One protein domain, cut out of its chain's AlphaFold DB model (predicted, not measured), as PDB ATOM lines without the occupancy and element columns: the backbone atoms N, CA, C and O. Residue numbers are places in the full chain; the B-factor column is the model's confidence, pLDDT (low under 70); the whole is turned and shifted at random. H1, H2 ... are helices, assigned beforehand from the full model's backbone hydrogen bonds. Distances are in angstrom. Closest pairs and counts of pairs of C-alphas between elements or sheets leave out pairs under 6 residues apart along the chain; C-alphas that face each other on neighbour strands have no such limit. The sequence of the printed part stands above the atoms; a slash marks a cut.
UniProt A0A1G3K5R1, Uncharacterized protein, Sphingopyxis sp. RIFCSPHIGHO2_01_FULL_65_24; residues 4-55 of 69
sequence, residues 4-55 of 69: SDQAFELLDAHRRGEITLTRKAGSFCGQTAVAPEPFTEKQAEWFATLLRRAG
ATOM      1  N   SER A   4      45.845 -36.555  13.238       96.94
ATOM      2  CA  SER A   4      45.584 -37.944  13.615       96.94
ATOM      3  C   SER A   4      46.871 -38.668  14.017       96.94
ATOM      4  O   SER A   4      46.925 -39.277  15.083       96.94
ATOM      5  N   ASP A   5      47.926 -38.541  13.207       96.62
ATOM      6  CA  ASP A   5      49.234 -39.151  13.482       96.62
ATOM      7  C   ASP A   5      49.858 -38.571  14.759       96.62
ATOM      8  O   ASP A   5      50.322 -39.310  15.621       96.62
ATOM      9  N   GLN A   6      49.802 -37.247  14.931       96.88
ATOM     10  CA  GLN A   6      50.290 -36.563  16.133       96.88
ATOM     11  C   GLN A   6      49.563 -37.036  17.401       96.88
ATOM     12  O   GLN A   6      50.175 -37.225  18.454       96.88
ATOM     13  N   ALA A   7      48.245 -37.245  17.317       97.69
ATOM     14  CA  ALA A   7      47.460 -37.757  18.432       97.69
ATOM     15  C   ALA A   7      47.788 -39.222  18.739       97.69
ATOM     16  O   ALA A   7      47.855 -39.598  19.912       97.69
ATOM     17  N   PHE A   8      48.030 -40.035  17.708       98.00
ATOM     18  CA  PHE A   8      48.481 -41.410  17.884       98.00
ATOM     19  C   PHE A   8      49.869 -41.473  18.531       98.00
ATOM     20  O   PHE A   8      50.053 -42.236  19.477       98.00
ATOM     21  N   GLU A   9      50.812 -40.621  18.124       97.81
ATOM     22  CA  GLU A   9      52.144 -40.592  18.739       97.81
ATOM     23  C   GLU A   9      52.122 -40.160  20.204       97.81
ATOM     24  O   GLU A   9      52.853 -40.711  21.024       97.81
ATOM     25  N   LEU A  10      51.223 -39.250  20.594       97.75
ATOM     26  CA  LEU A  10      51.012 -38.943  22.012       97.75
ATOM     27  C   LEU A  10      50.525 -40.166  22.806       97.75
ATOM     28  O   LEU A  10      50.942 -40.367  23.951       97.75
ATOM     29  N   LEU A  11      49.646 -40.988  22.225       98.38
ATOM     30  CA  LEU A  11      49.180 -42.223  22.860       98.38
ATOM     31  C   LEU A  11      50.297 -43.264  22.948       98.38
ATOM     32  O   LEU A  11      50.424 -43.920  23.986       98.38
ATOM     33  N   ASP A  12      51.113 -43.410  21.902       98.25
ATOM     34  CA  ASP A  12      52.214 -44.368  21.923       98.25
ATOM     35  C   ASP A  12      53.315 -43.938  22.900       98.25
ATOM     36  O   ASP A  12      53.714 -44.739  23.743       98.25
ATOM     37  N   ALA A  13      53.710 -42.662  22.910       97.06
ATOM     38  CA  ALA A  13      54.646 -42.117  23.895       97.06
ATOM     39  C   ALA A  13      54.151 -42.324  25.340       97.06
ATOM     40  O   ALA A  13      54.932 -42.650  26.240       97.06
ATOM     41  N   HIS A  14      52.839 -42.206  25.577       97.56
ATOM     42  CA  HIS A  14      52.254 -42.549  26.871       97.56
ATOM     43  C   HIS A  14      52.391 -44.036  27.208       97.56
ATOM     44  O   HIS A  14      52.822 -44.385  28.307       97.56
ATOM     45  N   ARG A  15      52.054 -44.913  26.260       98.19
ATOM     46  CA  ARG A  15      52.152 -46.371  26.413       98.19
ATOM     47  C   ARG A  15      53.594 -46.834  26.647       98.19
ATOM     48  O   ARG A  15      53.801 -47.775  27.409       98.19
ATOM     49  N   ARG A  16      54.576 -46.178  26.016       97.25
ATOM     50  CA  ARG A  16      56.020 -46.419  26.195       97.25
ATOM     51  C   ARG A  16      56.567 -45.859  27.518       97.25
ATOM     52  O   ARG A  16      57.686 -46.190  27.893       97.25
ATOM     53  N   GLY A  17      55.785 -45.058  28.247       95.50
ATOM     54  CA  GLY A  17      56.183 -44.461  29.526       95.50
ATOM     55  C   GLY A  17      57.058 -43.209  29.397       95.50
ATOM     56  O   GLY A  17      57.615 -42.756  30.392       95.50
ATOM     57  N   GLU A  18      57.169 -42.638  28.197       94.88
ATOM     58  CA  GLU A  18      57.941 -41.414  27.930       94.88
ATOM     59  C   GLU A  18      57.202 -40.167  28.430       94.88
ATOM     60  O   GLU A  18      57.816 -39.212  28.905       94.88
ATOM     61  N   ILE A  19      55.867 -40.200  28.379       95.94
ATOM     62  CA  ILE A  19      54.994 -39.182  28.965       95.94
ATOM     63  C   ILE A  19      53.853 -39.812  29.763       95.94
ATOM     64  O   ILE A  19      53.462 -40.960  29.574       95.94
ATOM     65  N   THR A  20      53.242 -39.021  30.643       97.38
ATOM     66  CA  THR A  20      51.994 -39.405  31.312       97.38
ATOM     67  C   THR A  20      50.858 -38.524  30.819       97.38
ATOM     68  O   THR A  20      50.788 -37.338  31.150       97.38
ATOM     69  N   LEU A  21      49.944 -39.102  30.040       97.56
ATOM     70  CA  LEU A  21      48.688 -38.443  29.708       97.56
ATOM     71  C   LEU A  21      47.706 -38.590  30.869       97.56
ATOM     72  O   LEU A  21      47.590 -39.637  31.502       97.56
ATOM     73  N   THR A  22      46.944 -37.532  31.130       97.88
ATOM     74  CA  THR A  22      45.768 -37.650  31.995       97.88
ATOM     75  C   THR A  22      44.671 -38.421  31.264       97.88
ATOM     76  O   THR A  22      44.634 -38.444  30.033       97.88
ATOM     77  N   ARG A  23      43.695 -38.967  32.001       98.06
ATOM     78  CA  ARG A  23      42.523 -39.637  31.401       98.06
ATOM     79  C   ARG A  23      41.821 -38.772  30.343       98.06
ATOM     80  O   ARG A  23      41.421 -39.280  29.300       98.06
ATOM     81  N   LYS A  24      41.697 -37.462  30.594       98.19
ATOM     82  CA  LYS A  24      41.087 -36.512  29.652       98.19
ATOM     83  C   LYS A  24      41.935 -36.352  28.387       98.19
ATOM     84  O   LYS A  24      41.383 -36.355  27.295       98.19
ATOM     85  N   ALA A  25      43.255 -36.229  28.534       98.06
ATOM     86  CA  ALA A  25      44.159 -36.103  27.395       98.06
ATOM     87  C   ALA A  25      44.182 -37.387  26.550       98.06
ATOM     88  O   ALA A  25      44.070 -37.301  25.334       98.06
ATOM     89  N   GLY A  26      44.222 -38.564  27.186       98.19
ATOM     90  CA  GLY A  26      44.149 -39.852  26.491       98.19
ATOM     91  C   GLY A  26      42.840 -40.035  25.719       98.19
ATOM     92  O   GLY A  26      42.869 -40.399  24.550       98.19
ATOM     93  N   SER A  27      41.691 -39.704  26.324       98.38
ATOM     94  CA  SER A  27      40.396 -39.765  25.628       98.38
ATOM     95  C   SER A  27      40.329 -38.812  24.434       98.38
ATOM     96  O   SER A  27      39.801 -39.189  23.393       98.38
ATOM     97  N   PHE A  28      40.845 -37.587  24.583       98.12
ATOM     98  CA  PHE A  28      40.897 -36.613  23.495       98.12
ATOM     99  C   PHE A  28      41.788 -37.111  22.349       98.12
ATOM    100  O   PHE A  28      41.330 -37.172  21.215       98.12
ATOM    101  N   CYS A  29      43.014 -37.559  22.646       97.94
ATOM    102  CA  CYS A  29      43.933 -38.074  21.628       97.94
ATOM    103  C   CYS A  29      43.380 -39.327  20.933       97.94
ATOM    104  O   CYS A  29      43.511 -39.451  19.724       97.94
ATOM    105  N   GLY A  30      42.709 -40.225  21.664       98.12
ATOM    106  CA  GLY A  30      42.084 -41.421  21.085       98.12
ATOM    107  C   GLY A  30      40.992 -41.101  20.068       98.12
ATOM    108  O   GLY A  30      40.942 -41.723  19.013       98.12
ATOM    109  N   GLN A  31      40.146 -40.107  20.351       98.12
ATOM    110  CA  GLN A  31      39.131 -39.656  19.395       98.12
ATOM    111  C   GLN A  31      39.784 -38.986  18.185       98.12
ATOM    112  O   GLN A  31      39.501 -39.366  17.054       98.12
ATOM    113  N   THR A  32      40.723 -38.069  18.424       98.00
ATOM    114  CA  THR A  32      41.460 -37.363  17.370       98.00
ATOM    115  C   THR A  32      42.220 -38.308  16.435       98.00
ATOM    116  O   THR A  32      42.252 -38.070  15.232       98.00
ATOM    117  N   ALA A  33      42.814 -39.382  16.963       97.94
ATOM    118  CA  ALA A  33      43.567 -40.364  16.181       97.94
ATOM    119  C   ALA A  33      42.683 -41.279  15.312       97.94
ATOM    120  O   ALA A  33      43.186 -41.928  14.401       97.94
ATOM    121  N   VAL A  34      41.384 -41.386  15.610       97.88
ATOM    122  CA  VAL A  34      40.447 -42.253  14.871       97.88
ATOM    123  C   VAL A  34      39.546 -41.438  13.943       97.88
ATOM    124  O   VAL A  34      39.246 -41.872  12.833       97.88
ATOM    125  N   ALA A  35      39.103 -40.268  14.395       96.69
ATOM    126  CA  ALA A  35      38.172 -39.395  13.695       96.69
ATOM    127  C   ALA A  35      38.495 -37.923  14.024       96.69
ATOM    128  O   ALA A  35      37.843 -37.326  14.883       96.69
ATOM    129  N   PRO A  36      39.527 -37.331  13.394       93.31
ATOM    130  CA  PRO A  36      39.887 -35.942  13.639       93.31
ATOM    131  C   PRO A  36      38.774 -35.003  13.157       93.31
ATOM    132  O   PRO A  36      38.412 -34.995  11.981       93.31
ATOM    133  N   GLU A  37      38.269 -34.175  14.066       93.38
ATOM    134  CA  GLU A  37      37.354 -33.075  13.763       93.38
ATOM    135  C   GLU A  37      38.071 -31.723  13.911       93.38
ATOM    136  O   GLU A  37      39.074 -31.636  14.629       93.38
ATOM    137  N   PRO A  38      37.583 -30.647  13.263       94.81
ATOM    138  CA  PRO A  38      38.124 -29.309  13.465       94.81
ATOM    139  C   PRO A  38      38.148 -28.924  14.948       94.81
ATOM    140  O   PRO A  38      37.137 -28.998  15.647       94.81
ATOM    141  N   PHE A  39      39.307 -28.488  15.435       96.00
ATOM    142  CA  PHE A  39      39.456 -28.059  16.819       96.00
ATOM    143  C   PHE A  39      38.891 -26.660  17.037       96.00
ATOM    144  O   PHE A  39      39.081 -25.751  16.231       96.00
ATOM    145  N   THR A  40      38.288 -26.457  18.205       96.44
ATOM    146  CA  THR A  40      38.187 -25.111  18.778       96.44
ATOM    147  C   THR A  40      39.585 -24.558  19.063       96.44
ATOM    148  O   THR A  40      40.522 -25.314  19.320       96.44
ATOM    149  N   GLU A  41      39.722 -23.234  19.105       95.56
ATOM    150  CA  GLU A  41      40.991 -22.557  19.419       95.56
ATOM    151  C   GLU A  41      41.634 -23.099  20.709       95.56
ATOM    152  O   GLU A  41      42.791 -23.514  20.719       95.56
ATOM    153  N   LYS A  42      40.837 -23.253  21.773       95.88
ATOM    154  CA  LYS A  42      41.295 -23.817  23.053       95.88
ATOM    155  C   LYS A  42      41.765 -25.270  22.946       95.88
ATOM    156  O   LYS A  42      42.683 -25.668  23.660       95.88
ATOM    157  N   GLN A  43      41.129 -26.088  22.105       97.00
ATOM    158  CA  GLN A  43      41.576 -27.465  21.868       97.00
ATOM    159  C   GLN A  43      42.894 -27.484  21.095       97.00
ATOM    160  O   GLN A  43      43.765 -28.273  21.448       97.00
ATOM    161  N   ALA A  44      43.067 -26.601  20.107       96.56
ATOM    162  CA  ALA A  44      44.307 -26.488  19.345       96.56
ATOM    163  C   ALA A  44      45.486 -26.060  20.235       96.56
ATOM    164  O   ALA A  44      46.523 -26.723  20.239       96.56
ATOM    165  N   GLU A  45      45.312 -25.030  21.067       96.31
ATOM    166  CA  GLU A  45      46.327 -24.593  22.040       96.31
ATOM    167  C   GLU A  45      46.678 -25.690  23.051       96.31
ATOM    168  O   GLU A  45      47.847 -25.904  23.411       96.31
ATOM    169  N   TRP A  46      45.657 -26.406  23.526       96.44
ATOM    170  CA  TRP A  46      45.858 -27.495  24.464       96.44
ATOM    171  C   TRP A  46      46.590 -28.671  23.812       96.44
ATOM    172  O   TRP A  46      47.534 -29.192  24.404       96.44
ATOM    173  N   PHE A  47      46.227 -29.042  22.584       97.12
ATOM    174  CA  PHE A  47      46.894 -30.096  21.823       97.12
ATOM    175  C   PHE A  47      48.357 -29.749  21.533       97.12
ATOM    176  O   PHE A  47      49.242 -30.550  21.831       97.12
ATOM    177  N   ALA A  48      48.636 -28.516  21.097       95.62
ATOM    178  CA  ALA A  48      50.000 -28.013  20.932       95.62
ATOM    179  C   ALA A  48      50.808 -28.095  22.240       95.62
ATOM    180  O   ALA A  48      51.988 -28.440  22.251       95.62
ATOM    181  N   THR A  49      50.165 -27.837  23.381       95.38
ATOM    182  CA  THR A  49      50.801 -27.983  24.697       95.38
ATOM    183  C   THR A  49      51.123 -29.439  25.036       95.38
ATOM    184  O   THR A  49      52.160 -29.689  25.651       95.38
ATOM    185  N   LEU A  50      50.272 -30.397  24.653       95.94
ATOM    186  CA  LEU A  50      50.555 -31.826  24.823       95.94
ATOM    187  C   LEU A  50      51.751 -32.255  23.967       95.94
ATOM    188  O   LEU A  50      52.668 -32.871  24.503       95.94
ATOM    189  N   LEU A  51      51.787 -31.856  22.692       96.19
ATOM    190  CA  LEU A  51      52.898 -32.153  21.777       96.19
ATOM    191  C   LEU A  51      54.224 -31.593  22.287       96.19
ATOM    192  O   LEU A  51      55.198 -32.328  22.425       96.19
ATOM    193  N   ARG A  52      54.243 -30.321  22.693       94.38
ATOM    194  CA  ARG A  52      55.438 -29.683  23.257       94.38
ATOM    195  C   ARG A  52      55.934 -30.369  24.531       94.38
ATOM    196  O   ARG A  52      57.138 -30.510  24.715       94.38
ATOM    197  N   ARG A  53      55.031 -30.823  25.407       90.88
ATOM    198  CA  ARG A  53      55.402 -31.595  26.613       90.88
ATOM    199  C   ARG A  53      55.977 -32.969  26.283       90.88
ATOM    200  O   ARG A  53      56.746 -33.490  27.081       90.88
ATOM    201  N   ALA A  54      55.592 -33.533  25.145       92.62
ATOM    202  CA  ALA A  54      56.103 -34.797  24.644       92.62
ATOM    203  C   ALA A  54      57.376 -34.655  23.797       92.62
ATOM    204  O   ALA A  54      57.922 -35.662  23.369       92.62
ATOM    205  N   GLY A  55      57.842 -33.427  23.533       92.19
ATOM    206  CA  GLY A  55      58.935 -33.189  22.586       92.19
ATOM    207  C   GLY A  55      58.563 -33.521  21.134       92.19
ATOM    208  O   GLY A  55      59.451 -33.703  20.313       92.19
TER     209      GLY A  55
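AT A GLANCE: This is residues 4 to 55 of the 69 residues of an uncharacterized protein of Sphingopyxis sp. RIFCSPHIGHO2_01_FULL_65_24 (UniProt A0A1G3K5R1). The longest helix, H3, slants over one side of a splayed hairpin made by H1 and H2. The printed part has 52 residues, with three named helices in the order H1, H2, H3 and no named strand: all helix. It is compact, with a radius of gyration of the C-alphas of 10.0 A and spans of 28 by 20 by 18 A.

IN THESE COORDINATES: Find C-alpha 41 at (40.991, -22.557, 19.419); from there H3, residues 41 to 53, runs 18.5 A. H1, residues 4 to 15, starts at C-alpha 4, (45.584, -37.944, 13.615), and H2 spans residues 23 to 34.

HOW THE PARTS SIT: Look at C-alphas 10 and 51, 7.1 A apart, the closest of H1 and H3, which only just touch, with 3 pairs within 8 A, at a steep tilt of 45 degrees, the same way. H3 touches with residues 50 to 51 alone. H2 and H3 are near each other, the closest C-alphas 8.1 A apart. H1 and H2 form a helical hairpin and touch closest at the C-alphas of Ser 4 and Ala 33, 4.1 A, at a steep tilt of 42 degrees, opposite ways. In H1, H2 and H3 every O i to N i+4 pair is within hydrogen-bond range.

THE WHOLE: The C-alphas of Arg 16 and Glu 41 are farthest apart, 29.0 A. The printed part has no cut, both links are short, and no printed residue is under 70 in pLDDT.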